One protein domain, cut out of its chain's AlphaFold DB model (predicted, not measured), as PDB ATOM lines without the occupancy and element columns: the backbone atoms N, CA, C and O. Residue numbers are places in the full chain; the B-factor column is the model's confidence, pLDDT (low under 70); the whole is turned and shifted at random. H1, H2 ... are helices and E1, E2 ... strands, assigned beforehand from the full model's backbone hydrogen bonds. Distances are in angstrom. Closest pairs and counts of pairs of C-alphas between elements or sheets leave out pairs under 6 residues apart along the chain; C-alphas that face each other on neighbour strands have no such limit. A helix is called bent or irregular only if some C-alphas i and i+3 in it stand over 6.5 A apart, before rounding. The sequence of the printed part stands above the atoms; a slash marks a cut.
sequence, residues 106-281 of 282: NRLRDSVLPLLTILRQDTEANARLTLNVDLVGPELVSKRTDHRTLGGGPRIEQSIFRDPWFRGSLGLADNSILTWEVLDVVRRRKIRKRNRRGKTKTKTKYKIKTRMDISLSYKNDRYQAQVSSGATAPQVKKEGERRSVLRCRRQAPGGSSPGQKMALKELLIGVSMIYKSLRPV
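What this domain is: This is residues 106 to 281 of the 282 residues of an uncharacterized protein of Hahella sp. KA22 (UniProt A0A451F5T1). A long, twisted antiparallel sheet runs the length of the domain, with E3, E4 and E5 as its long strands; two helices, H1 and H2, lie over one half of one face, and the other face is bare of helices. The half of the sheet with E2 and the E4-E5 turn has no helix over it, and a tiny second sheet, E6 and E9, lies at the opposite end. The printed part has 176 residues, with two named helices and nine named strands in the order H1 E1 E2 E3 E4 E5 E6 E7 E8 H2 E9, mixed in class. The whole is loose, with a radius of gyration of the C-alphas of 20.4 A, and spans 74 by 35 by 24 A.

How they stand to each other: The large sheet is branched at E3, residues 155 to 171. On one side of E3 lie E1, residues 128 to 134, and E2, residues 144 to 150; on the other side lies E4, residues 177 to 194. E5, residues 200 to 219, is the next neighbour of E4, then come E8, residues 243 to 253, and the edge strand E7, residues 235 to 238. E2 E3 E4 E5 form a meander, each strand the antiparallel neighbour of the one before. Within hydrogen-bond range are N 132 and O 167 of E1 and E3, 2.9 A; N 158 and O 148 of E3 and E2, 2.8 A; N 161 and O 186 of E3 and E4, 2.8 A; N 189 and O 205 of E4 and E5, 2.8 A; N 214 and O 248 of E5 and E8, 2.9 A; and N 235 and O 247 of E7 and E8, 2.8 A. H2, residues 264 to 276, is on this sheet at a height of 8.6 A, over E5 and E8, and is only just slantwise to the strands, at 30.2 degrees to E8 on the local plane; its closest C-alphas to E8 are Gly 270 and Cys 248, 6.1 A. H1, residues 107 to 122, is on the same face at a height of 10.7 A, over E1 and E3, along the strands at 25 degrees to E3 on the local plane. H1 and H2 are close but not clearly touching, the C-alphas of Ser 111 and Leu 264 being closest at 5.9 A, with a shallow tilt of 25 degrees, the same way. E6, residues 223 to 225, and E9, residues 278 to 280, are antiparallel, with N 224 and O 279 at 2.9 A. In H2 every O i to N i+4 pair is within hydrogen-bond range; in H1 8 of 12 are.

Where its parts are: E5 measures 61.9 A, E4 55.5 A, E3 50.5 A, E8 33.2 A, H1 22.8 A and H2 18.3 A from first to last C-alpha. H1 is irregular, but only just: C-alphas 110 and 113 are 6.7 A apart. H1 begins at C-alpha 107 (17.216, -3.929, 0.882), E5 begins at C-alpha 200 (31.432, 10.068, -26.849), and E9 ends at C-alpha 280 (2.350, -34.938, 8.892).

The domain as a whole: The two C-alphas farthest apart, those of Arg 197 and Asp 221, are 74.6 A apart. The printed part has no cut, and no link is long. The mean pLDDT of the printed part is 93.3, and residues 229 to 232, between E6 and E7, are under 70.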
ATOM      1  N   ASN A 106      18.736   0.069   1.317       91.19
ATOM      2  CA  ASN A 106      17.321  -0.128   1.653       91.19
ATOM      3  C   ASN A 106      16.853  -1.594   1.634       91.19
ATOM      4  O   ASN A 106      15.894  -1.936   2.322       91.19
ATOM      5  N   ARG A 107      17.537  -2.489   0.902       92.94
ATOM      6  CA  ARG A 107      17.216  -3.929   0.882       92.94
ATOM      7  C   ARG A 107      17.235  -4.571   2.277       92.94
ATOM      8  O   ARG A 107      16.507  -5.531   2.505       92.94
ATOM      9  N   LEU A 108      18.006  -4.031   3.225       94.12
ATOM     10  CA  LEU A 108      17.978  -4.489   4.616       94.12
ATOM     11  C   LEU A 108      16.582  -4.286   5.230       94.12
ATOM     12  O   LEU A 108      15.962  -5.228   5.726       94.12
ATOM     13  N   ARG A 109      16.073  -3.054   5.138       94.31
ATOM     14  CA  ARG A 109      14.777  -2.632   5.684       94.31
ATOM     15  C   ARG A 109      13.603  -3.243   4.927       94.31
ATOM     16  O   ARG A 109      12.619  -3.631   5.543       94.31
ATOM     17  N   ASP A 110      13.718  -3.337   3.608       93.94
ATOM     18  CA  ASP A 110      12.608  -3.715   2.734       93.94
ATOM     19  C   ASP A 110      12.497  -5.233   2.520       93.94
ATOM     20  O   ASP A 110      11.513  -5.703   1.949       93.94
ATOM     21  N   SER A 111      13.512  -6.016   2.897       94.81
ATOM     22  CA  SER A 111      13.556  -7.459   2.608       94.81
ATOM     23  C   SER A 111      13.949  -8.313   3.809       94.81
ATOM     24  O   SER A 111      13.217  -9.243   4.139       94.81
ATOM     25  N   VAL A 112      15.059  -8.000   4.481       96.81
ATOM     26  CA  VAL A 112      15.561  -8.823   5.597       96.81
ATOM     27  C   VAL A 112      14.661  -8.683   6.824       96.81
ATOM     28  O   VAL A 112      14.200  -9.683   7.367       96.81
ATOM     29  N   LEU A 113      14.361  -7.449   7.235       96.75
ATOM     30  CA  LEU A 113      13.568  -7.189   8.441       96.75
ATOM     31  C   LEU A 113      12.142  -7.776   8.360       96.75
ATOM     32  O   LEU A 113      11.736  -8.438   9.320       96.75
ATOM     33  N   PRO A 114      11.386  -7.620   7.253       97.31
ATOM     34  CA  PRO A 114      10.081  -8.259   7.118       97.31
ATOM     35  C   PRO A 114      10.166  -9.788   7.131       97.31
ATOM     36  O   PRO A 114       9.333 -10.416   7.776       97.31
ATOM     37  N   LEU A 115      11.182 -10.390   6.492       97.25
ATOM     38  CA  LEU A 115      11.358 -11.845   6.523       97.25
ATOM     39  C   LEU A 115      11.561 -12.348   7.952       97.25
ATOM     40  O   LEU A 115      10.851 -13.250   8.376       97.25
ATOM     41  N   LEU A 116      12.483 -11.748   8.712       97.31
ATOM     42  CA  LEU A 116      12.728 -12.168  10.096       97.31
ATOM     43  C   LEU A 116      11.522 -11.912  11.004       97.31
ATOM     44  O   LEU A 116      11.289 -12.663  11.943       97.31
ATOM     45  N   THR A 117      10.729 -10.877  10.718       97.12
ATOM     46  CA  THR A 117       9.491 -10.615  11.465       97.12
ATOM     47  C   THR A 117       8.461 -11.723  11.243       97.12
ATOM     48  O   THR A 117       7.783 -12.098  12.192       97.12
ATOM     49  N   ILE A 118       8.365 -12.254  10.019       96.75
ATOM     50  CA  ILE A 118       7.501 -13.399   9.698       96.75
ATOM     51  C   ILE A 118       8.058 -14.667  10.348       96.75
ATOM     52  O   ILE A 118       7.345 -15.330  11.086       96.75
ATOM     53  N   LEU A 119       9.349 -14.962  10.158       96.38
ATOM     54  CA  LEU A 119       9.973 -16.174  10.703       96.38
ATOM     55  C   LEU A 119       9.907 -16.250  12.235       96.38
ATOM     56  O   LEU A 119       9.792 -17.343  12.779       96.38
ATOM     57  N   ARG A 120       9.915 -15.106  12.934       96.81
ATOM     58  CA  ARG A 120       9.715 -15.042  14.391       96.81
ATOM     59  C   ARG A 120       8.409 -15.699  14.846       96.81
ATOM     60  O   ARG A 120       8.353 -16.164  15.974       96.81
ATOM     61  N   GLN A 121       7.371 -15.717  14.010       96.56
ATOM     62  CA  GLN A 121       6.079 -16.311  14.366       96.56
ATOM     63  C   GLN A 121       6.142 -17.843  14.452       96.56
ATOM     64  O   GLN A 121       5.427 -18.420  15.263       96.56
ATOM     65  N   ASP A 122       7.040 -18.472  13.689       95.94
ATOM     66  CA  ASP A 122       7.159 -19.934  13.565       95.94
ATOM     67  C   ASP A 122       8.384 -20.502  14.313       95.94
ATOM     68  O   ASP A 122       8.831 -21.627  14.074       95.94
ATOM     69  N   THR A 123       8.973 -19.701  15.202       96.12
ATOM     70  CA  THR A 123      10.262 -19.975  15.840       96.12
ATOM     71  C   THR A 123      10.147 -19.875  17.359       96.12
ATOM     72  O   THR A 123       9.455 -19.001  17.880       96.12
ATOM     73  N   GLU A 124      10.849 -20.743  18.088       94.19
ATOM     74  CA  GLU A 124      10.940 -20.644  19.549       94.19
ATOM     75  C   GLU A 124      11.682 -19.370  19.976       94.19
ATOM     76  O   GLU A 124      12.636 -18.944  19.323       94.19
ATOM     77  N   ALA A 125      11.301 -18.779  21.112       88.06
ATOM     78  CA  ALA A 125      11.852 -17.499  21.572       88.06
ATOM     79  C   ALA A 125      13.395 -17.475  21.655       88.06
ATOM     80  O   ALA A 125      14.018 -16.449  21.384       88.06
ATOM     81  N   ASN A 126      14.006 -18.621  21.975       90.44
ATOM     82  CA  ASN A 126      15.452 -18.764  22.159       90.44
ATOM     83  C   ASN A 126      16.168 -19.429  20.974       90.44
ATOM     84  O   ASN A 126      17.362 -19.722  21.070       90.44
ATOM     85  N   ALA A 127      15.479 -19.678  19.856       94.00
ATOM     86  CA  ALA A 127      16.105 -20.332  18.716       94.00
ATOM     87  C   ALA A 127      17.222 -19.455  18.133       94.00
ATOM     88  O   ALA A 127      17.050 -18.258  17.866       94.00
ATOM     89  N   ARG A 128      18.385 -20.074  17.915       96.62
ATOM     90  CA  ARG A 128      19.537 -19.413  17.305       96.62
ATOM     91  C   ARG A 128      19.330 -19.286  15.796       96.62
ATOM     92  O   ARG A 128      19.029 -20.254  15.098       96.62
ATOM     93  N   LEU A 129      19.515 -18.067  15.306       97.94
ATOM     94  CA  LEU A 129      19.504 -17.688  13.903       97.94
ATOM     95  C   LEU A 129      20.931 -17.348  13.474       97.94
ATOM     96  O   LEU A 129      21.493 -16.327  13.890       97.94
ATOM     97  N   THR A 130      21.490 -18.160  12.580       98.56
ATOM     98  CA  THR A 130      22.706 -17.801  11.848       98.56
ATOM     99  C   THR A 130      22.319 -16.913  10.674       98.56
ATOM    100  O   THR A 130      21.535 -17.323   9.817       98.56
ATOM    101  N   LEU A 131      22.876 -15.705  10.607       98.31
ATOM    102  CA  LEU A 131      22.574 -14.729   9.562       98.31
ATOM    103  C   LEU A 131      23.863 -14.230   8.910       98.31
ATOM    104  O   LEU A 131      24.835 -13.921   9.597       98.31
ATOM    105  N   ASN A 132      23.859 -14.119   7.583       98.44
ATOM    106  CA  ASN A 132      24.917 -13.472   6.818       98.44
ATOM    107  C   ASN A 132      24.291 -12.565   5.751       98.44
ATOM    108  O   ASN A 132      23.612 -13.035   4.836       98.44
ATOM    109  N   VAL A 133      24.499 -11.259   5.891       98.00
ATOM    110  CA  VAL A 133      24.003 -10.226   4.982       98.00
ATOM    111  C   VAL A 133      25.178  -9.389   4.489       98.00
ATOM    112  O   VAL A 133      25.844  -8.723   5.278       98.00
ATOM    113  N   ASP A 134      25.406  -9.371   3.179       97.25
ATOM    114  CA  ASP A 134      26.378  -8.502   2.515       97.25
ATOM    115  C   ASP A 134      25.644  -7.349   1.815       97.25
ATOM    116  O   ASP A 134      24.879  -7.528   0.872       97.25
ATOM    117  N   LEU A 135      25.879  -6.133   2.293       95.62
ATOM    118  CA  LEU A 135      25.284  -4.897   1.801       95.62
ATOM    119  C   LEU A 135      26.289  -4.026   1.031       95.62
ATOM    120  O   LEU A 135      25.972  -2.893   0.687       95.62
ATOM    121  N   VAL A 136      27.496  -4.509   0.729       93.38
ATOM    122  CA  VAL A 136      28.487  -3.727  -0.038       93.38
ATOM    123  C   VAL A 136      27.992  -3.471  -1.470       93.38
ATOM    124  O   VAL A 136      28.312  -2.460  -2.091       93.38
ATOM    125  N   GLY A 137      27.159  -4.380  -1.982       90.56
ATOM    126  CA  GLY A 137      26.559  -4.307  -3.305       90.56
ATOM    127  C   GLY A 137      27.223  -5.232  -4.332       90.56
ATOM    128  O   GLY A 137      28.285  -5.812  -4.077       90.56
ATOM    129  N   PRO A 138      26.589  -5.388  -5.506       91.81
ATOM    130  CA  PRO A 138      26.944  -6.434  -6.462       91.81
ATOM    131  C   PRO A 138      28.067  -6.048  -7.431       91.81
ATOM    132  O   PRO A 138      28.637  -6.925  -8.065       91.81
ATOM    133  N   GLU A 139      28.392  -4.759  -7.585       91.44
ATOM    134  CA  GLU A 139      29.336  -4.282  -8.615       91.44
ATOM    135  C   GLU A 139      30.816  -4.320  -8.196       91.44
ATOM    136  O   GLU A 139      31.673  -3.796  -8.913       91.44
ATOM    137  N   LEU A 140      31.138  -4.950  -7.063       93.62
ATOM    138  CA  LEU A 140      32.524  -5.170  -6.656       93.62
ATOM    139  C   LEU A 140      33.265  -6.021  -7.689       93.62
ATOM    140  O   LEU A 140      32.744  -7.019  -8.187       93.62
ATOM    141  N   VAL A 141      34.521  -5.665  -7.963       94.31
ATOM    142  CA  VAL A 141      35.373  -6.423  -8.893       94.31
ATOM    143  C   VAL A 141      35.556  -7.867  -8.417       94.31
ATOM    144  O   VAL A 141      35.507  -8.772  -9.242       94.31
ATOM    145  N   SER A 142      35.652  -8.094  -7.105       95.38
ATOM    146  CA  SER A 142      35.730  -9.432  -6.497       95.38
ATOM    147  C   SER A 142      34.478 -10.292  -6.712       95.38
ATOM    148  O   SER A 142      34.561 -11.512  -6.642       95.38
ATOM    149  N   LYS A 143      33.323  -9.680  -7.007       96.31
ATOM    150  CA  LYS A 143      32.060 -10.374  -7.319       96.31
ATOM    151  C   LYS A 143      31.855 -10.576  -8.824       96.31
ATOM    152  O   LYS A 143      30.841 -11.143  -9.240       96.31
ATOM    153  N   ARG A 144      32.779 -10.094  -9.666       97.88
ATOM    154  CA  ARG A 144      32.702 -10.199 -11.128       97.88
ATOM    155  C   ARG A 144      33.150 -11.586 -11.574       97.88
ATOM    156  O   ARG A 144      34.304 -11.948 -11.397       97.88
ATOM    157  N   THR A 145      32.248 -12.327 -12.207       97.69
ATOM    158  CA  THR A 145      32.519 -13.689 -12.689       97.69
ATOM    159  C   THR A 145      32.837 -13.753 -14.175       97.69
ATOM    160  O   THR A 145      33.424 -14.723 -14.626       97.69
ATOM    161  N   ASP A 146      32.398 -12.763 -14.951       97.69
ATOM    162  CA  ASP A 146      32.659 -12.696 -16.390       97.69
ATOM    163  C   ASP A 146      32.810 -11.233 -16.823       97.69
ATOM    164  O   ASP A 146      32.130 -10.334 -16.306       97.69
ATOM    165  N   HIS A 147      33.703 -10.996 -17.776       97.50
ATOM    166  CA  HIS A 147      33.910  -9.710 -18.417       97.50
ATOM    167  C   HIS A 147      34.311  -9.921 -19.872       97.50
ATOM    168  O   HIS A 147      35.310 -10.570 -20.159       97.50
ATOM    169  N   ARG A 148      33.569  -9.307 -20.793       96.94
ATOM    170  CA  ARG A 148      33.879  -9.376 -22.220       96.94
ATOM    171  C   ARG A 148      33.522  -8.093 -22.942       96.94
ATOM    172  O   ARG A 148      32.516  -7.449 -22.630       96.94
ATOM    173  N   THR A 149      34.324  -7.766 -23.944       96.56
ATOM    174  CA  THR A 149      34.009  -6.714 -24.910       96.56
ATOM    175  C   THR A 149      33.319  -7.362 -26.102       96.56
ATOM    176  O   THR A 149      33.816  -8.340 -26.646       96.56
ATOM    177  N   LEU A 150      32.148  -6.855 -26.478       93.44
ATOM    178  CA  LEU A 150      31.408  -7.338 -27.642       93.44
ATOM    179  C   LEU A 150      31.773  -6.472 -28.858       93.44
ATOM    180  O   LEU A 150      31.750  -5.242 -28.755       93.44
ATOM    181  N   GLY A 151      32.131  -7.119 -29.971       85.75
ATOM    182  CA  GLY A 151      32.457  -6.478 -31.251       85.75
ATOM    183  C   GLY A 151      31.235  -6.229 -32.147       85.75
ATOM    184  O   GLY A 151      30.105  -6.529 -31.761       85.75
ATOM    185  N   GLY A 152      31.473  -5.679 -33.345       81.62
ATOM    186  CA  GLY A 152      30.452  -5.513 -34.396       81.62
ATOM    187  C   GLY A 152      29.616  -4.225 -34.335       81.62
ATOM    188  O   GLY A 152      28.506  -4.195 -34.858       81.62
ATOM    189  N   GLY A 153      30.094  -3.161 -33.676       83.00
ATOM    190  CA  GLY A 153      29.364  -1.891 -33.570       83.00
ATOM    191  C   GLY A 153      29.905  -0.960 -32.472       83.00
ATOM    192  O   GLY A 153      31.117  -0.938 -32.249       83.00
ATOM    193  N   PRO A 154      29.057  -0.166 -31.773       87.75
ATOM    194  CA  PRO A 154      29.523   0.651 -30.649       87.75
ATOM    195  C   PRO A 154      30.217  -0.235 -29.608       87.75
ATOM    196  O   PRO A 154      29.793  -1.365 -29.378       87.75
ATOM    197  N   ARG A 155      31.259   0.275 -28.944       93.62
ATOM    198  CA  ARG A 155      32.029  -0.500 -27.959       93.62
ATOM    199  C   ARG A 155      31.132  -0.866 -26.774       93.62
ATOM    200  O   ARG A 155      30.722   0.014 -26.011       93.62
ATOM    201  N   ILE A 156      30.823  -2.153 -26.620       97.00
ATOM    202  CA  ILE A 156      29.984  -2.674 -25.535       97.00
ATOM    203  C   ILE A 156      30.844  -3.514 -24.593       97.00
ATOM    204  O   ILE A 156      31.313  -4.589 -24.950       97.00
ATOM    205  N   GLU A 157      30.993  -3.053 -23.357       97.38
ATOM    206  CA  GLU A 157      31.618  -3.808 -22.269       97.38
ATOM    207  C   GLU A 157      30.511  -4.508 -21.471       97.38
ATOM    208  O   GLU A 157      29.663  -3.852 -20.851       97.38
ATOM    209  N   GLN A 158      30.488  -5.840 -21.482       98.00
ATOM    210  CA  GLN A 158      29.576  -6.640 -20.669       98.00
ATOM    211  C   GLN A 158      30.317  -7.195 -19.451       98.00
ATOM    212  O   GLN A 158      31.437  -7.673 -19.556       98.00
ATOM    213  N   SER A 159      29.696  -7.130 -18.277       98.25
ATOM    214  CA  SER A 159      30.193  -7.772 -17.054       98.25
ATOM    215  C   SER A 159      29.058  -8.522 -16.370       98.25
ATOM    216  O   SER A 159      27.928  -8.026 -16.344       98.25
ATOM    217  N   ILE A 160      29.348  -9.705 -15.835       98.25
ATOM    218  CA  ILE A 160      28.417 -10.481 -15.014       98.25
ATOM    219  C   ILE A 160      28.974 -10.526 -13.598       98.25
ATOM    220  O   ILE A 160      30.145 -10.843 -13.401       98.25
ATOM    221  N   PHE A 161      28.123 -10.207 -12.632       98.25
ATOM    222  CA  PHE A 161      28.428 -10.268 -11.214       98.25
ATOM    223  C   PHE A 161      27.505 -11.270 -10.530       98.25
ATOM    224  O   PHE A 161      26.331 -11.385 -10.900       98.25
ATOM    225  N   ARG A 162      28.037 -11.982  -9.538       97.94
ATOM    226  CA  ARG A 162      27.292 -12.892  -8.665       97.94
ATOM    227  C   ARG A 162      27.430 -12.397  -7.228       97.94
ATOM    228  O   ARG A 162      28.530 -12.383  -6.689       97.94
ATOM    229  N   ASP A 163      26.319 -11.978  -6.637       97.19
ATOM    230  CA  ASP A 163      26.263 -11.335  -5.322       97.19
ATOM    231  C   ASP A 163      25.424 -12.173  -4.343       97.19
ATOM    232  O   ASP A 163      24.200 -12.005  -4.295       97.19
ATOM    233  N   PRO A 164      26.031 -13.146  -3.630       97.19
ATOM    234  CA  PRO A 164      25.358 -13.897  -2.576       97.19
ATOM    235  C   PRO A 164      25.225 -13.001  -1.344       97.19
ATOM    236  O   PRO A 164      26.094 -12.979  -0.474       97.19
ATOM    237  N   TRP A 165      24.163 -12.207  -1.311       96.94
ATOM    238  CA  TRP A 165      24.063 -11.082  -0.389       96.94
ATOM    239  C   TRP A 165      23.235 -11.385   0.856       96.94
ATOM    240  O   TRP A 165      23.284 -10.616   1.810       96.94
ATOM    241  N   PHE A 166      22.460 -12.472   0.863       98.06
ATOM    242  CA  PHE A 166      21.625 -12.822   2.006       98.06
ATOM    243  C   PHE A 166      21.526 -14.330   2.193       98.06
ATOM    244  O   PHE A 166      21.011 -15.040   1.333       98.06
ATOM    245  N   ARG A 167      22.020 -14.817   3.327       98.50
ATOM    246  CA  ARG A 167      21.972 -16.220   3.732       98.50
ATOM    247  C   ARG A 167      21.536 -16.322   5.184       98.50
ATOM    248  O   ARG A 167      21.867 -15.453   5.992       98.50
ATOM    249  N   GLY A 168      20.838 -17.396   5.516       98.38
ATOM    250  CA  GLY A 168      20.516 -17.691   6.901       98.38
ATOM    251  C   GLY A 168      20.109 -19.134   7.138       98.38
ATOM    252  O   GLY A 168      19.819 -19.878   6.197       98.38
ATOM    253  N   SER A 169      20.137 -19.513   8.411       98.44
ATOM    254  CA  SER A 169      19.728 -20.818   8.918       98.44
ATOM    255  C   SER A 169      19.002 -20.628  10.241       98.44
ATOM    256  O   SER A 169      19.531 -19.964  11.133       98.44
ATOM    257  N   LEU A 170      17.810 -21.204  10.361       98.19
ATOM    258  CA  LEU A 170      16.934 -21.051  11.516       98.19
ATOM    259  C   LEU A 170      16.303 -22.387  11.900       98.19
ATOM    260  O   LEU A 170      15.728 -23.061  11.046       98.19
ATOM    261  N   GLY A 171      16.399 -22.743  13.179       97.44
ATOM    262  CA  GLY A 171      15.588 -23.805  13.767       97.44
ATOM    263  C   GLY A 171      14.171 -23.302  14.036       97.44
ATOM    264  O   GLY A 171      14.001 -22.223  14.594       97.44
ATOM    265  N   LEU A 172      13.175 -24.071  13.622       97.00
ATOM    266  CA  LEU A 172      11.755 -23.752  13.751       97.00
ATOM    267  C   LEU A 172      11.141 -24.515  14.930       97.00
ATOM    268  O   LEU A 172      11.743 -25.462  15.439       97.00
ATOM    269  N   ALA A 173       9.932 -24.133  15.346       95.56
ATOM    270  CA  ALA A 173       9.258 -24.715  16.515       95.56
ATOM    271  C   ALA A 173       9.005 -26.235  16.413       95.56
ATOM    272  O   ALA A 173       8.914 -26.946  17.410       95.56
ATOM    273  N   ASP A 174       8.936 -26.779  15.200       94.62
ATOM    274  CA  ASP A 174       8.786 -28.214  14.960       94.62
ATOM    275  C   ASP A 174      10.123 -28.982  14.934       94.62
ATOM    276  O   ASP A 174      10.137 -30.178  14.630       94.62
ATOM    277  N   ASN A 175      11.235 -28.332  15.301       94.75
ATOM    278  CA  ASN A 175      12.618 -28.814  15.199       94.75
ATOM    279  C   ASN A 175      13.132 -29.027  13.764       94.75
ATOM    280  O   ASN A 175      14.191 -29.647  13.572       94.75
ATOM    281  N   SER A 176      12.416 -28.529  12.754       96.12
ATOM    282  CA  SER A 176      12.952 -28.437  11.399       96.12
ATOM    283  C   SER A 176      13.952 -27.280  11.291       96.12
ATOM    284  O   SER A 176      13.964 -26.354  12.101       96.12
ATOM    285  N   ILE A 177      14.856 -27.356  10.315       97.38
ATOM    286  CA  ILE A 177      15.863 -26.324  10.056       97.38
ATOM    287  C   ILE A 177      15.606 -25.739   8.675       97.38
ATOM    288  O   ILE A 177      15.808 -26.410   7.656       97.38
ATOM    289  N   LEU A 178      15.194 -24.477   8.647       98.19
ATOM    290  CA  LEU A 178      15.038 -23.691   7.435       98.19
ATOM    291  C   LEU A 178      16.361 -23.007   7.099       98.19
ATOM    292  O   LEU A 178      16.886 -22.215   7.873       98.19
ATOM    293  N   THR A 179      16.865 -23.261   5.899       98.38
ATOM    294  CA  THR A 179      18.046 -22.594   5.346       98.38
ATOM    295  C   THR A 179      17.671 -21.861   4.067       98.38
ATOM    296  O   THR A 179      16.902 -22.369   3.247       98.38
ATOM    297  N   TRP A 180      18.215 -20.665   3.873       98.38
ATOM    298  CA  TRP A 180      18.008 -19.904   2.645       98.38
ATOM    299  C   TRP A 180      19.287 -19.229   2.172       98.38
ATOM    300  O   TRP A 180      20.153 -18.836   2.954       98.38
ATOM    301  N   GLU A 181      19.378 -19.059   0.859       98.25
ATOM    302  CA  GLU A 181      20.417 -18.306   0.178       98.25
ATOM    303  C   GLU A 181      19.795 -17.496  -0.962       98.25
ATOM    304  O   GLU A 181      19.086 -18.024  -1.820       98.25
ATOM    305  N   VAL A 182      20.090 -16.200  -0.988       97.75
ATOM    306  CA  VAL A 182      19.678 -15.272  -2.036       97.75
ATOM    307  C   VAL A 182      20.915 -14.764  -2.763       97.75
ATOM    308  O   VAL A 182      21.826 -14.178  -2.174       97.75
ATOM    309  N   LEU A 183      20.921 -14.991  -4.072       97.25
ATOM    310  CA  LEU A 183      21.994 -14.654  -4.992       97.25
ATOM    311  C   LEU A 183      21.461 -13.735  -6.089       97.25
ATOM    312  O   LEU A 183      20.628 -14.149  -6.895       97.25
ATOM    313  N   ASP A 184      22.008 -12.530  -6.196       97.25
ATOM    314  CA  ASP A 184      21.742 -11.663  -7.340       97.25
ATOM    315  C   ASP A 184      22.769 -11.911  -8.447       97.25
ATOM    316  O   ASP A 184      23.980 -11.793  -8.258       97.25
ATOM    317  N   VAL A 185      22.280 -12.231  -9.643       97.62
ATOM    318  CA  VAL A 185      23.075 -12.301 -10.867       97.62
ATOM    319  C   VAL A 185      22.847 -11.018 -11.654       97.62
ATOM    320  O   VAL A 185      21.803 -10.828 -12.291       97.62
ATOM    321  N   VAL A 186      23.831 -10.123 -11.615       97.56
ATOM    322  CA  VAL A 186      23.760  -8.800 -12.240       97.56
ATOM    323  C   VAL A 186      24.545  -8.807 -13.541       97.56
ATOM    324  O   VAL A 186      25.764  -8.943 -13.554       97.56
ATOM    325  N   ARG A 187      23.857  -8.595 -14.659       97.88
ATOM    326  CA  ARG A 187      24.487  -8.333 -15.953       97.88
ATOM    327  C   ARG A 187      24.527  -6.833 -16.205       97.88
ATOM    328  O   ARG A 187      23.488  -6.224 -16.463       97.88
ATOM    329  N   ARG A 188      25.727  -6.263 -16.219       97.62
ATOM    330  CA  ARG A 188      25.990  -4.874 -16.602       97.62
ATOM    331  C   ARG A 188      26.444  -4.803 -18.053       97.62
ATOM    332  O   ARG A 188      27.318  -5.559 -18.466       97.62
ATOM    333  N   ARG A 189      25.882  -3.874 -18.825       97.31
ATOM    334  CA  ARG A 189      26.339  -3.519 -20.177       97.31
ATOM    335  C   ARG A 189      26.650  -2.033 -20.228       97.31
ATOM    336  O   ARG A 189      25.732  -1.227 -20.110       97.31
ATOM    337  N   LYS A 190      27.915  -1.673 -20.421       97.06
ATOM    338  CA  LYS A 190      28.361  -0.296 -20.650       97.06
ATOM    339  C   LYS A 190      28.570  -0.103 -22.147       97.06
ATOM    340  O   LYS A 190      29.457  -0.705 -22.739       97.06
ATOM    341  N   ILE A 191      27.712   0.702 -22.756       96.75
ATOM    342  CA  ILE A 191      27.671   0.956 -24.196       96.75
ATOM    343  C   ILE A 191      28.293   2.326 -24.437       96.75
ATOM    344  O   ILE A 191      27.775   3.320 -23.927       96.75
ATOM    345  N   ARG A 192      29.382   2.390 -25.203       95.88
ATOM    346  CA  ARG A 192      30.029   3.642 -25.610       95.88
ATOM    347  C   ARG A 192      29.857   3.835 -27.113       95.88
ATOM    348  O   ARG A 192      30.267   2.988 -27.902       95.88
ATOM    349  N   LYS A 193      29.249   4.952 -27.510       95.06
ATOM    350  CA  LYS A 193      29.039   5.329 -28.914       95.06
ATOM    351  C   LYS A 193      29.585   6.730 -29.155       95.06
ATOM    352  O   LYS A 193      29.283   7.641 -28.388       95.06
ATOM    353  N   ARG A 194      30.348   6.914 -30.232       94.38
ATOM    354  CA  ARG A 194      30.749   8.240 -30.717       94.38
ATOM    355  C   ARG A 194      29.646   8.783 -31.627       94.38
ATOM    356  O   ARG A 194      29.124   8.043 -32.458       94.38
ATOM    357  N   ASN A 195      29.213  10.024 -31.420       92.88
ATOM    358  CA  ASN A 195      28.261  10.667 -32.327       92.88
ATOM    359  C   ASN A 195      28.986  11.233 -33.565       92.88
ATOM    360  O   ASN A 195      30.214  11.299 -33.589       92.88
ATOM    361  N   ARG A 196      28.229  11.685 -34.576       94.19
ATOM    362  CA  ARG A 196      28.792  12.288 -35.802       94.19
ATOM    363  C   ARG A 196      29.650  13.534 -35.525       94.19
ATOM    364  O   ARG A 196      30.577  13.802 -36.267       94.19
ATOM    365  N   ARG A 197      29.386  14.249 -34.422       94.38
ATOM    366  CA  ARG A 197      30.162  15.415 -33.950       94.38
ATOM    367  C   ARG A 197      31.388  15.033 -33.098       94.38
ATOM    368  O   ARG A 197      31.918  15.868 -32.378       94.38
ATOM    369  N   GLY A 198      31.784  13.760 -33.065       94.56
ATOM    370  CA  GLY A 198      32.951  13.285 -32.320       94.56
ATOM    371  C   GLY A 198      32.774  13.111 -30.802       94.56
ATOM    372  O   GLY A 198      33.652  12.519 -30.174       94.56
ATOM    373  N   LYS A 199      31.650  13.532 -30.204       95.69
ATOM    374  CA  LYS A 199      31.350  13.381 -28.766       95.69
ATOM    375  C   LYS A 199      31.023  11.930 -28.416       95.69
ATOM    376  O   LYS A 199      30.118  11.320 -28.991       95.69
ATOM    377  N   THR A 200      31.701  11.402 -27.401       95.12
ATOM    378  CA  THR A 200      31.432  10.068 -26.849       95.12
ATOM    379  C   THR A 200      30.256  10.109 -25.880       95.12
ATOM    380  O   THR A 200      30.216  10.899 -24.938       95.12
ATOM    381  N   LYS A 201      29.281   9.230 -26.099       94.19
ATOM    382  CA  LYS A 201      28.133   9.006 -25.224       94.19
ATOM    383  C   LYS A 201      28.249   7.623 -24.595       94.19
ATOM    384  O   LYS A 201      28.499   6.643 -25.297       94.19
ATOM    385  N   THR A 202      28.039   7.551 -23.282       96.00
ATOM    386  CA  THR A 202      28.058   6.297 -22.520       96.00
ATOM    387  C   THR A 202      26.679   6.030 -21.936       96.00
ATOM    388  O   THR A 202      26.090   6.916 -21.324       96.00
ATOM    389  N   LYS A 203      26.169   4.809 -22.102       95.31
ATOM    390  CA  LYS A 203      24.942   4.335 -21.453       95.31
ATOM    391  C   LYS A 203      25.218   3.016 -20.747       95.31
ATOM    392  O   LYS A 203      25.682   2.069 -21.378       95.31
ATOM    393  N   THR A 204      24.890   2.939 -19.462       96.69
ATOM    394  CA  THR A 204      24.954   1.692 -18.693       96.69
ATOM    395  C   THR A 204      23.555   1.094 -18.589       96.69
ATOM    396  O   THR A 204      22.595   1.795 -18.279       96.69
ATOM    397  N   LYS A 205      23.421  -0.198 -18.892       96.12
ATOM    398  CA  LYS A 205      22.186  -0.972 -18.731       96.12
ATOM    399  C   LYS A 205      22.432  -2.135 -17.778       96.12
ATOM    400  O   LYS A 205      23.489  -2.764 -17.835       96.12
ATOM    401  N   TYR A 206      21.422  -2.461 -16.981       96.81
ATOM    402  CA  TYR A 206      21.448  -3.574 -16.040       96.81
ATOM    403  C   TYR A 206      20.355  -4.587 -16.380       96.81
ATOM    404  O   TYR A 206      19.278  -4.226 -16.848       96.81
ATOM    405  N   LYS A 207      20.644  -5.869 -16.169       96.75
ATOM    406  CA  LYS A 207      19.641  -6.934 -16.070       96.75
ATOM    407  C   LYS A 207      19.964  -7.739 -14.825       96.75
ATOM    408  O   LYS A 207      21.070  -8.265 -14.731       96.75
ATOM    409  N   ILE A 208      19.016  -7.820 -13.903       96.69
ATOM    410  CA  ILE A 208      19.205  -8.467 -12.608       96.69
ATOM    411  C   ILE A 208      18.272  -9.666 -12.547       96.69
ATOM    412  O   ILE A 208      17.087  -9.555 -12.865       96.69
ATOM    413  N   LYS A 209      18.825 -10.818 -12.182       96.88
ATOM    414  CA  LYS A 209      18.058 -12.009 -11.830       96.88
ATOM    415  C   LYS A 209      18.393 -12.368 -10.394       96.88
ATOM    416  O   LYS A 209      19.561 -12.592 -10.099       96.88
ATOM    417  N   THR A 210      17.387 -12.456  -9.542       96.94
ATOM    418  CA  THR A 210      17.552 -12.926  -8.170       96.94
ATOM    419  C   THR A 210      17.233 -14.411  -8.137       96.94
ATOM    420  O   THR A 210      16.157 -14.833  -8.559       96.94
ATOM    421  N   ARG A 211      18.181 -15.212  -7.667       96.94
ATOM    422  CA  ARG A 211      18.021 -16.639  -7.413       96.94
ATOM    423  C   ARG A 211      17.880 -16.849  -5.912       96.94
ATOM    424  O   ARG A 211      18.677 -16.327  -5.145       96.94
ATOM    425  N   MET A 212      16.876 -17.619  -5.525       97.31
ATOM    426  CA  MET A 212      16.574 -17.955  -4.139       97.31
ATOM    427  C   MET A 212      16.647 -19.470  -4.019       97.31
ATOM    428  O   MET A 212      15.912 -20.189  -4.696       97.31
ATOM    429  N   ASP A 213      17.576 -19.955  -3.211       97.25
ATOM    430  CA  ASP A 213      17.703 -21.353  -2.840       97.25
ATOM    431  C   ASP A 213      17.190 -21.504  -1.411       97.25
ATOM    432  O   ASP A 213      17.724 -20.891  -0.493       97.25
ATOM    433  N   ILE A 214      16.138 -22.294  -1.226       97.50
ATOM    434  CA  ILE A 214      15.488 -22.515   0.066       97.50
ATOM    435  C   ILE A 214      15.547 -24.011   0.334       97.50
ATOM    436  O   ILE A 214      15.241 -24.803  -0.559       97.50
ATOM    437  N   SER A 215      15.964 -24.410   1.529       97.19
ATOM    438  CA  SER A 215      15.962 -25.815   1.929       97.19
ATOM    439  C   SER A 215      15.405 -25.973   3.334       97.19
ATOM    440  O   SER A 215      15.732 -25.177   4.210       97.19
ATOM    441  N   LEU A 216      14.613 -27.017   3.548       97.38
ATOM    442  CA  LEU A 216      14.055 -27.380   4.843       97.38
ATOM    443  C   LEU A 216      14.543 -28.781   5.201       97.38
ATOM    444  O   LEU A 216      14.286 -29.737   4.469       97.38
ATOM    445  N   SER A 217      15.271 -28.890   6.309       97.00
ATOM    446  CA  SER A 217      15.605 -30.175   6.917       97.00
ATOM    447  C   SER A 217      14.561 -30.496   7.972       97.00
ATOM    448  O   SER A 217      14.432 -29.754   8.938       97.00
ATOM    449  N   TYR A 218      13.836 -31.593   7.805       95.75
ATOM    450  CA  TYR A 218      12.790 -32.033   8.726       95.75
ATOM    451  C   TYR A 218      13.085 -33.454   9.211       95.75
ATOM    452  O   TYR A 218      13.922 -34.155   8.634       95.75
ATOM    453  N   LYS A 219      12.442 -33.859  10.307       95.31
ATOM    454  CA  LYS A 219      12.543 -35.221  10.834       95.31
ATOM    455  C   LYS A 219      11.490 -36.117  10.171       95.31
ATOM    456  O   LYS A 219      10.344 -35.694  10.020       95.31
ATOM    457  N   ASN A 220      11.887 -37.328   9.782       93.31
ATOM    458  CA  ASN A 220      11.014 -38.258   9.049       93.31
ATOM    459  C   ASN A 220       9.907 -38.868   9.926       93.31
ATOM    460  O   ASN A 220       8.908 -39.341   9.404       93.31
ATOM    461  N   ASP A 221      10.084 -38.846  11.250       93.69
ATOM    462  CA  ASP A 221       9.087 -39.290  12.232       93.69
ATOM    463  C   ASP A 221       7.842 -38.390  12.266       93.69
ATOM    464  O   ASP A 221       6.766 -38.840  12.635       93.69
ATOM    465  N   ARG A 222       7.986 -37.115  11.884       93.31
ATOM    466  CA  ARG A 222       6.915 -36.112  11.913       93.31
ATOM    467  C   ARG A 222       6.334 -35.805  10.552       93.31
ATOM    468  O   ARG A 222       5.182 -35.395  10.480       93.31
ATOM    469  N   TYR A 223       7.128 -35.926   9.492       94.94
ATOM    470  CA  TYR A 223       6.691 -35.540   8.160       94.94
ATOM    471  C   TYR A 223       7.163 -36.506   7.085       94.94
ATOM    472  O   TYR A 223       8.286 -37.003   7.117       94.94
ATOM    473  N   GLN A 224       6.324 -36.650   6.065       92.62
ATOM    474  CA  GLN A 224       6.631 -37.341   4.826       92.62
ATOM    475  C   GLN A 224       6.490 -36.365   3.656       92.62
ATOM    476  O   GLN A 224       5.492 -35.649   3.532       92.62
ATOM    477  N   ALA A 225       7.503 -36.318   2.789       90.50
ATOM    478  CA  ALA A 225       7.455 -35.483   1.600       90.50
ATOM    479  C   ALA A 225       6.573 -36.097   0.512       90.50
ATOM    480  O   ALA A 225       6.745 -37.243   0.107       90.50
ATOM    481  N   GLN A 226       5.690 -35.274  -0.035       86.75
ATOM    482  CA  GLN A 226       4.971 -35.518  -1.272       86.75
ATOM    483  C   GLN A 226       5.602 -34.695  -2.380       86.75
ATOM    484  O   GLN A 226       5.259 -33.536  -2.621       86.75
ATOM    485  N   VAL A 227       6.576 -35.301  -3.047       77.56
ATOM    486  CA  VAL A 227       7.253 -34.660  -4.166       77.56
ATOM    487  C   VAL A 227       6.376 -34.784  -5.404       77.56
ATOM    488  O   VAL A 227       6.224 -35.864  -5.965       77.56
ATOM    489  N   SER A 228       5.800 -33.671  -5.851       72.69
ATOM    490  CA  SER A 228       5.194 -33.596  -7.183       72.69
ATOM    491  C   SER A 228       6.287 -33.474  -8.250       72.69
ATOM    492  O   SER A 228       7.282 -32.775  -8.053       72.69
ATOM    493  N   SER A 229       6.105 -34.105  -9.408       66.25
ATOM    494  CA  SER A 229       7.004 -33.928 -10.551       66.25
ATOM    495  C   SER A 229       6.770 -32.556 -11.203       66.25
ATOM    496  O   SER A 229       5.708 -32.263 -11.743       66.25
ATOM    497  N   GLY A 230       7.763 -31.663 -11.136       69.00
ATOM    498  CA  GLY A 230       7.691 -30.357 -11.795       69.00
ATOM    499  C   GLY A 230       8.964 -29.528 -11.639       69.00
ATOM    500  O   GLY A 230       9.643 -29.596 -10.620       69.00
ATOM    501  N   ALA A 231       9.282 -28.689 -12.630       62.94
ATOM    502  CA  ALA A 231      10.517 -27.888 -12.646       62.94
ATOM    503  C   ALA A 231      10.638 -26.880 -11.482       62.94
ATOM    504  O   ALA A 231      11.734 -26.421 -11.168       62.94
ATOM    505  N   THR A 232       9.512 -26.520 -10.857       67.56
ATOM    506  CA  THR A 232       9.451 -25.611  -9.695       67.56
ATOM    507  C   THR A 232       9.063 -26.344  -8.405       67.56
ATOM    508  O   THR A 232       8.998 -25.729  -7.341       67.56
ATOM    509  N   ALA A 233       8.793 -27.648  -8.490       76.62
ATOM    510  CA  ALA A 233       8.416 -28.437  -7.333       76.62
ATOM    511  C   ALA A 233       9.621 -28.606  -6.390       76.62
ATOM    512  O   ALA A 233      10.769 -28.659  -6.851       76.62
ATOM    513  N   PRO A 234       9.391 -28.664  -5.068       81.00
ATOM    514  CA  PRO A 234      10.421 -29.045  -4.114       81.00
ATOM    515  C   PRO A 234      11.031 -30.399  -4.485       81.00
ATOM    516  O   PRO A 234      10.312 -31.326  -4.833       81.00
ATOM    517  N   GLN A 235      12.351 -30.515  -4.407       82.56
ATOM    518  CA  GLN A 235      13.080 -31.756  -4.667       82.56
ATOM    519  C   GLN A 235      13.682 -32.278  -3.364       82.56
ATOM    520  O   GLN A 235      14.235 -31.497  -2.583       82.56
ATOM    521  N   VAL A 236      13.626 -33.591  -3.140       82.25
ATOM    522  CA  VAL A 236      14.381 -34.235  -2.057       82.25
ATOM    523  C   VAL A 236      15.853 -34.212  -2.452       82.25
ATOM    524  O   VAL A 236      16.266 -34.816  -3.436       82.25
ATOM    525  N   LYS A 237      16.645 -33.433  -1.717       80.38
ATOM    526  CA  LYS A 237      18.084 -33.272  -1.965       80.38
ATOM    527  C   LYS A 237      18.890 -34.388  -1.305       80.38
ATOM    528  O   LYS A 237      19.926 -34.785  -1.827       80.38
ATOM    529  N   LYS A 238      18.463 -34.805  -0.115       81.00
ATOM    530  CA  LYS A 238      19.086 -35.866   0.670       81.00
ATOM    531  C   LYS A 238      18.001 -36.529   1.499       81.00
ATOM    532  O   LYS A 238      17.341 -35.845   2.280       81.00
ATOM    533  N   GLU A 239      17.848 -37.825   1.309       82.44
ATOM    534  CA  GLU A 239      17.064 -38.691   2.176       82.44
ATOM    535  C   GLU A 239      18.046 -39.353   3.140       82.44
ATOM    536  O   GLU A 239      19.113 -39.827   2.744       82.44
ATOM    537  N   GLY A 240      17.763 -39.248   4.427       79.94
ATOM    538  CA  GLY A 240      18.569 -39.855   5.474       79.94
ATOM    539  C   GLY A 240      17.643 -40.514   6.470       79.94
ATOM    540  O   GLY A 240      16.498 -40.102   6.590       79.94
ATOM    541  N   GLU A 241      18.148 -41.495   7.209       78.31
ATOM    542  CA  GLU A 241      17.348 -42.324   8.118       78.31
ATOM    543  C   GLU A 241      16.524 -41.490   9.119       78.31
ATOM    544  O   GLU A 241      15.325 -41.701   9.281       78.31
ATOM    545  N   ARG A 242      17.134 -40.459   9.725       87.50
ATOM    546  CA  ARG A 242      16.475 -39.589  10.723       87.50
ATOM    547  C   ARG A 242      15.919 -38.280  10.167       87.50
ATOM    548  O   ARG A 242      14.969 -37.724  10.720       87.50
ATOM    549  N   ARG A 243      16.562 -37.721   9.143       92.25
ATOM    550  CA  ARG A 243      16.220 -36.405   8.590       92.25
ATOM    551  C   ARG A 243      16.337 -36.408   7.082       92.25
ATOM    552  O   ARG A 243      17.364 -36.822   6.542       92.25
ATOM    553  N   SER A 244      15.350 -35.801   6.447       93.50
ATOM    554  CA  SER A 244      15.335 -35.544   5.014       93.50
ATOM    555  C   SER A 244      15.425 -34.047   4.737       93.50
ATOM    556  O   SER A 244      15.071 -33.208   5.570       93.50
ATOM    557  N   VAL A 245      15.964 -33.693   3.569       95.38
ATOM    558  CA  VAL A 245      16.135 -32.300   3.140       95.38
ATOM    559  C   VAL A 245      15.354 -32.065   1.861       95.38
ATOM    560  O   VAL A 245      15.725 -32.572   0.801       95.38
ATOM    561  N   LEU A 246      14.320 -31.232   1.946       94.62
ATOM    562  CA  LEU A 246      13.640 -30.688   0.775       94.62
ATOM    563  C   LEU A 246      14.301 -29.389   0.344       94.62
ATOM    564  O   LEU A 246      14.684 -28.568   1.174       94.62
ATOM    565  N   ARG A 247      14.410 -29.181  -0.966       94.94
ATOM    566  CA  ARG A 247      14.948 -27.958  -1.557       94.94
ATOM    567  C   ARG A 247      13.995 -27.408  -2.603       94.94
ATOM    568  O   ARG A 247      13.607 -28.115  -3.523       94.94
ATOM    569  N   CYS A 248      13.714 -26.114  -2.529       94.38
ATOM    570  CA  CYS A 248      13.063 -25.356  -3.588       94.38
ATOM    571  C   CYS A 248      14.032 -24.293  -4.114       94.38
ATOM    572  O   CYS A 248      14.677 -23.575  -3.345       94.38
ATOM    573  N   ARG A 249      14.149 -24.183  -5.439       95.06
ATOM    574  CA  ARG A 249      14.893 -23.101  -6.087       95.06
ATOM    575  C   ARG A 249      13.928 -22.241  -6.885       95.06
ATOM    576  O   ARG A 249      13.243 -22.744  -7.768       95.06
ATOM    577  N   ARG A 250      13.954 -20.931  -6.646       94.69
ATOM    578  CA  ARG A 250      13.196 -19.948  -7.427       94.69
ATOM    579  C   ARG A 250      14.104 -18.915  -8.074       94.69
ATOM    580  O   ARG A 250      15.211 -18.637  -7.609       94.69
ATOM    581  N   GLN A 251      13.631 -18.362  -9.184       95.62
ATOM    582  CA  GLN A 251      14.255 -17.228  -9.854       95.62
ATOM    583  C   GLN A 251      13.206 -16.153 -10.105       95.62
ATOM    584  O   GLN A 251      12.104 -16.456 -10.551       95.62
ATOM    585  N   ALA A 252      13.576 -14.903  -9.859       95.56
ATOM    586  CA  ALA A 252      12.732 -13.741 -10.082       95.56
ATOM    587  C   ALA A 252      13.528 -12.638 -10.798       95.56
ATOM    588  O   ALA A 252      14.759 -12.572 -10.658       95.56
ATOM    589  N   PRO A 253      12.876 -11.757 -11.577       93.88
ATOM    590  CA  PRO A 253      13.517 -10.515 -11.988       93.88
ATOM    591  C   PRO A 253      13.891  -9.702 -10.738       93.88
ATOM    592  O   PRO A 253      13.096  -9.584  -9.807       93.88
ATOM    593  N   GLY A 254      15.114  -9.173 -10.705       89.88
ATOM    594  CA  GLY A 254      15.538  -8.262  -9.640       89.88
ATOM    595  C   GLY A 254      14.986  -6.846  -9.833       89.88
ATOM    596  O   GLY A 254      14.275  -6.570 -10.800       89.88
ATOM    597  N   GLY A 255      15.348  -5.936  -8.922       86.19
ATOM    598  CA  GLY A 255      14.965  -4.522  -9.001       86.19
ATOM    599  C   GLY A 255      15.469  -3.797 -10.260       86.19
ATOM    600  O   GLY A 255      16.237  -4.332 -11.061       86.19
ATOM    601  N   SER A 256      15.067  -2.535 -10.428       86.75
ATOM    602  CA  SER A 256      15.485  -1.695 -11.562       86.75
ATOM    603  C   SER A 256      16.978  -1.357 -11.533       86.75
ATOM    604  O   SER A 256      17.562  -0.979 -12.551       86.75
ATOM    605  N   SER A 257      17.598  -1.461 -10.357       90.31
ATOM    606  CA  SER A 257      18.996  -1.109 -10.130       90.31
ATOM    607  C   SER A 257      19.674  -2.123  -9.205       90.31
ATOM    608  O   SER A 257      19.018  -2.669  -8.311       90.31
ATOM    609  N   PRO A 258      20.981  -2.384  -9.388       90.25
ATOM    610  CA  PRO A 258      21.728  -3.236  -8.469       90.25
ATOM    611  C   PRO A 258      21.732  -2.569  -7.096       90.25
ATOM    612  O   PRO A 258      21.903  -1.356  -7.031       90.25
ATOM    613  N   GLY A 259      21.508  -3.303  -6.005       87.31
ATOM    614  CA  GLY A 259      21.317  -2.635  -4.708       87.31
ATOM    615  C   GLY A 259      19.940  -2.806  -4.089       87.31
ATOM    616  O   GLY A 259      19.820  -2.699  -2.871       87.31
ATOM    617  N   GLN A 260      18.917  -3.011  -4.916       88.88
ATOM    618  CA  GLN A 260      17.526  -2.845  -4.504       88.88
ATOM    619  C   GLN A 260      16.943  -4.050  -3.756       88.88
ATOM    620  O   GLN A 260      17.579  -5.094  -3.625       88.88
ATOM    621  N   LYS A 261      15.724  -3.863  -3.234       88.50
ATOM    622  CA  LYS A 261      14.963  -4.884  -2.510       88.50
ATOM    623  C   LYS A 261      14.793  -6.157  -3.338       88.50
ATOM    624  O   LYS A 261      14.615  -6.100  -4.556       88.50
ATOM    625  N   MET A 262      14.794  -7.295  -2.655       90.31
ATOM    626  CA  MET A 262      14.488  -8.575  -3.284       90.31
ATOM    627  C   MET A 262      12.983  -8.741  -3.475       90.31
ATOM    628  O   MET A 262      12.175  -8.100  -2.796       90.31
ATOM    629  N   ALA A 263      12.598  -9.671  -4.343       91.00
ATOM    630  CA  ALA A 263      11.220 -10.129  -4.442       91.00
ATOM    631  C   ALA A 263      10.867 -11.025  -3.235       91.00
ATOM    632  O   ALA A 263      10.746 -12.235  -3.375       91.00
ATOM    633  N   LEU A 264      10.714 -10.438  -2.039       94.38
ATOM    634  CA  LEU A 264      10.420 -11.166  -0.791       94.38
ATOM    635  C   LEU A 264       9.233 -12.129  -0.942       94.38
ATOM    636  O   LEU A 264       9.285 -13.253  -0.455       94.38
ATOM    637  N   LYS A 265       8.201 -11.713  -1.685       95.12
ATOM    638  CA  LYS A 265       7.043 -12.547  -2.024       95.12
ATOM    639  C   LYS A 265       7.449 -13.886  -2.652       95.12
ATOM    640  O   LYS A 265       6.915 -14.914  -2.267       95.12
ATOM    641  N   GLU A 266       8.404 -13.888  -3.578       95.25
ATOM    642  CA  GLU A 266       8.872 -15.108  -4.251       95.25
ATOM    643  C   GLU A 266       9.616 -16.041  -3.294       95.25
ATOM    644  O   GLU A 266       9.476 -17.258  -3.395       95.25
ATOM    645  N   LEU A 267      10.357 -15.484  -2.331       95.31
ATOM    646  CA  LEU A 267      11.013 -16.272  -1.290       95.31
ATOM    647  C   LEU A 267       9.971 -16.948  -0.391       95.31
ATOM    648  O   LEU A 267      10.040 -18.156  -0.187       95.31
ATOM    649  N   LEU A 268       8.973 -16.195   0.081       96.31
ATOM    650  CA  LEU A 268       7.888 -16.727   0.914       96.31
ATOM    651  C   LEU A 268       7.045 -17.770   0.170       96.31
ATOM    652  O   LEU A 268       6.668 -18.782   0.753       96.31
ATOM    653  N   ILE A 269       6.799 -17.569  -1.128       95.38
ATOM    654  CA  ILE A 269       6.166 -18.579  -1.984       95.38
ATOM    655  C   ILE A 269       7.009 -19.857  -2.005       95.38
ATOM    656  O   ILE A 269       6.454 -20.942  -1.868       95.38
ATOM    657  N   GLY A 270       8.334 -19.750  -2.141       94.62
ATOM    658  CA  GLY A 270       9.226 -20.910  -2.100       94.62
ATOM    659  C   GLY A 270       9.183 -21.653  -0.760       94.62
ATOM    660  O   GLY A 270       9.124 -22.878  -0.756       94.62
ATOM    661  N   VAL A 271       9.136 -20.928   0.364       95.62
ATOM    662  CA  VAL A 271       8.945 -21.522   1.701       95.62
ATOM    663  C   VAL A 271       7.592 -22.236   1.777       95.62
ATOM    664  O   VAL A 271       7.537 -23.417   2.107       95.62
ATOM    665  N   SER A 272       6.508 -21.566   1.375       94.56
ATOM    666  CA  SER A 272       5.157 -22.139   1.360       94.56
ATOM    667  C   SER A 272       5.057 -23.395   0.489       94.56
ATOM    668  O   SER A 272       4.407 -24.355   0.885       94.56
ATOM    669  N   MET A 273       5.716 -23.420  -0.674       93.69
ATOM    670  CA  MET A 273       5.756 -24.598  -1.546       93.69
ATOM    671  C   MET A 273       6.399 -25.800  -0.855       93.69
ATOM    672  O   MET A 273       5.883 -26.906  -0.983       93.69
ATOM    673  N   ILE A 274       7.489 -25.592  -0.109       93.75
ATOM    674  CA  ILE A 274       8.130 -26.669   0.651       93.75
ATOM    675  C   ILE A 274       7.172 -27.205   1.719       93.75
ATOM    676  O   ILE A 274       6.948 -28.410   1.772       93.75
ATOM    677  N   TYR A 275       6.540 -26.336   2.508       92.94
ATOM    678  CA  TYR A 275       5.593 -26.780   3.538       92.94
ATOM    679  C   TYR A 275       4.368 -27.491   2.972       92.94
ATOM    680  O   TYR A 275       3.961 -28.515   3.502       92.94
ATOM    681  N   LYS A 276       3.811 -27.007   1.858       93.38
ATOM    682  CA  LYS A 276       2.691 -27.673   1.173       93.38
ATOM    683  C   LYS A 276       3.051 -29.058   0.639       93.38
ATOM    684  O   LYS A 276       2.155 -29.865   0.423       93.38
ATOM    685  N   SER A 277       4.337 -29.320   0.403       93.44
ATOM    686  CA  SER A 277       4.822 -30.641  -0.001       93.44
ATOM    687  C   SER A 277       5.097 -31.579   1.176       93.44
ATOM    688  O   SER A 277       5.483 -32.716   0.945       93.44
ATOM    689  N   LEU A 278       4.914 -31.142   2.424       93.75
ATOM    690  CA  LEU A 278       5.035 -31.999   3.601       93.75
ATOM    691  C   LEU A 278       3.650 -32.418   4.095       93.75
ATOM    692  O   LEU A 278       2.765 -31.582   4.263       93.75
ATOM    693  N   ARG A 279       3.478 -33.713   4.364       94.12
ATOM    694  CA  ARG A 279       2.344 -34.232   5.134       94.12
ATOM    695  C   ARG A 279       2.814 -34.665   6.517       94.12
ATOM    696  O   ARG A 279       3.893 -35.248   6.597       94.12
ATOM    697  N   PRO A 280       2.045 -34.391   7.582       94.19
ATOM    698  CA  PRO A 280       2.350 -34.938   8.892       94.19
ATOM    699  C   PRO A 280       2.232 -36.467   8.855       94.19
ATOM    700  O   PRO A 280       1.340 -37.001   8.196       94.19
ATOM    701  N   VAL A 281       3.146 -37.147   9.539       90.56
ATOM    702  CA  VAL A 281       3.077 -38.585   9.811       90.56
ATOM    703  C   VAL A 281       2.415 -38.730  11.176       90.56
ATOM    704  O   VAL A 281       2.889 -38.150  12.154       90.56
TER     705      VAL A 281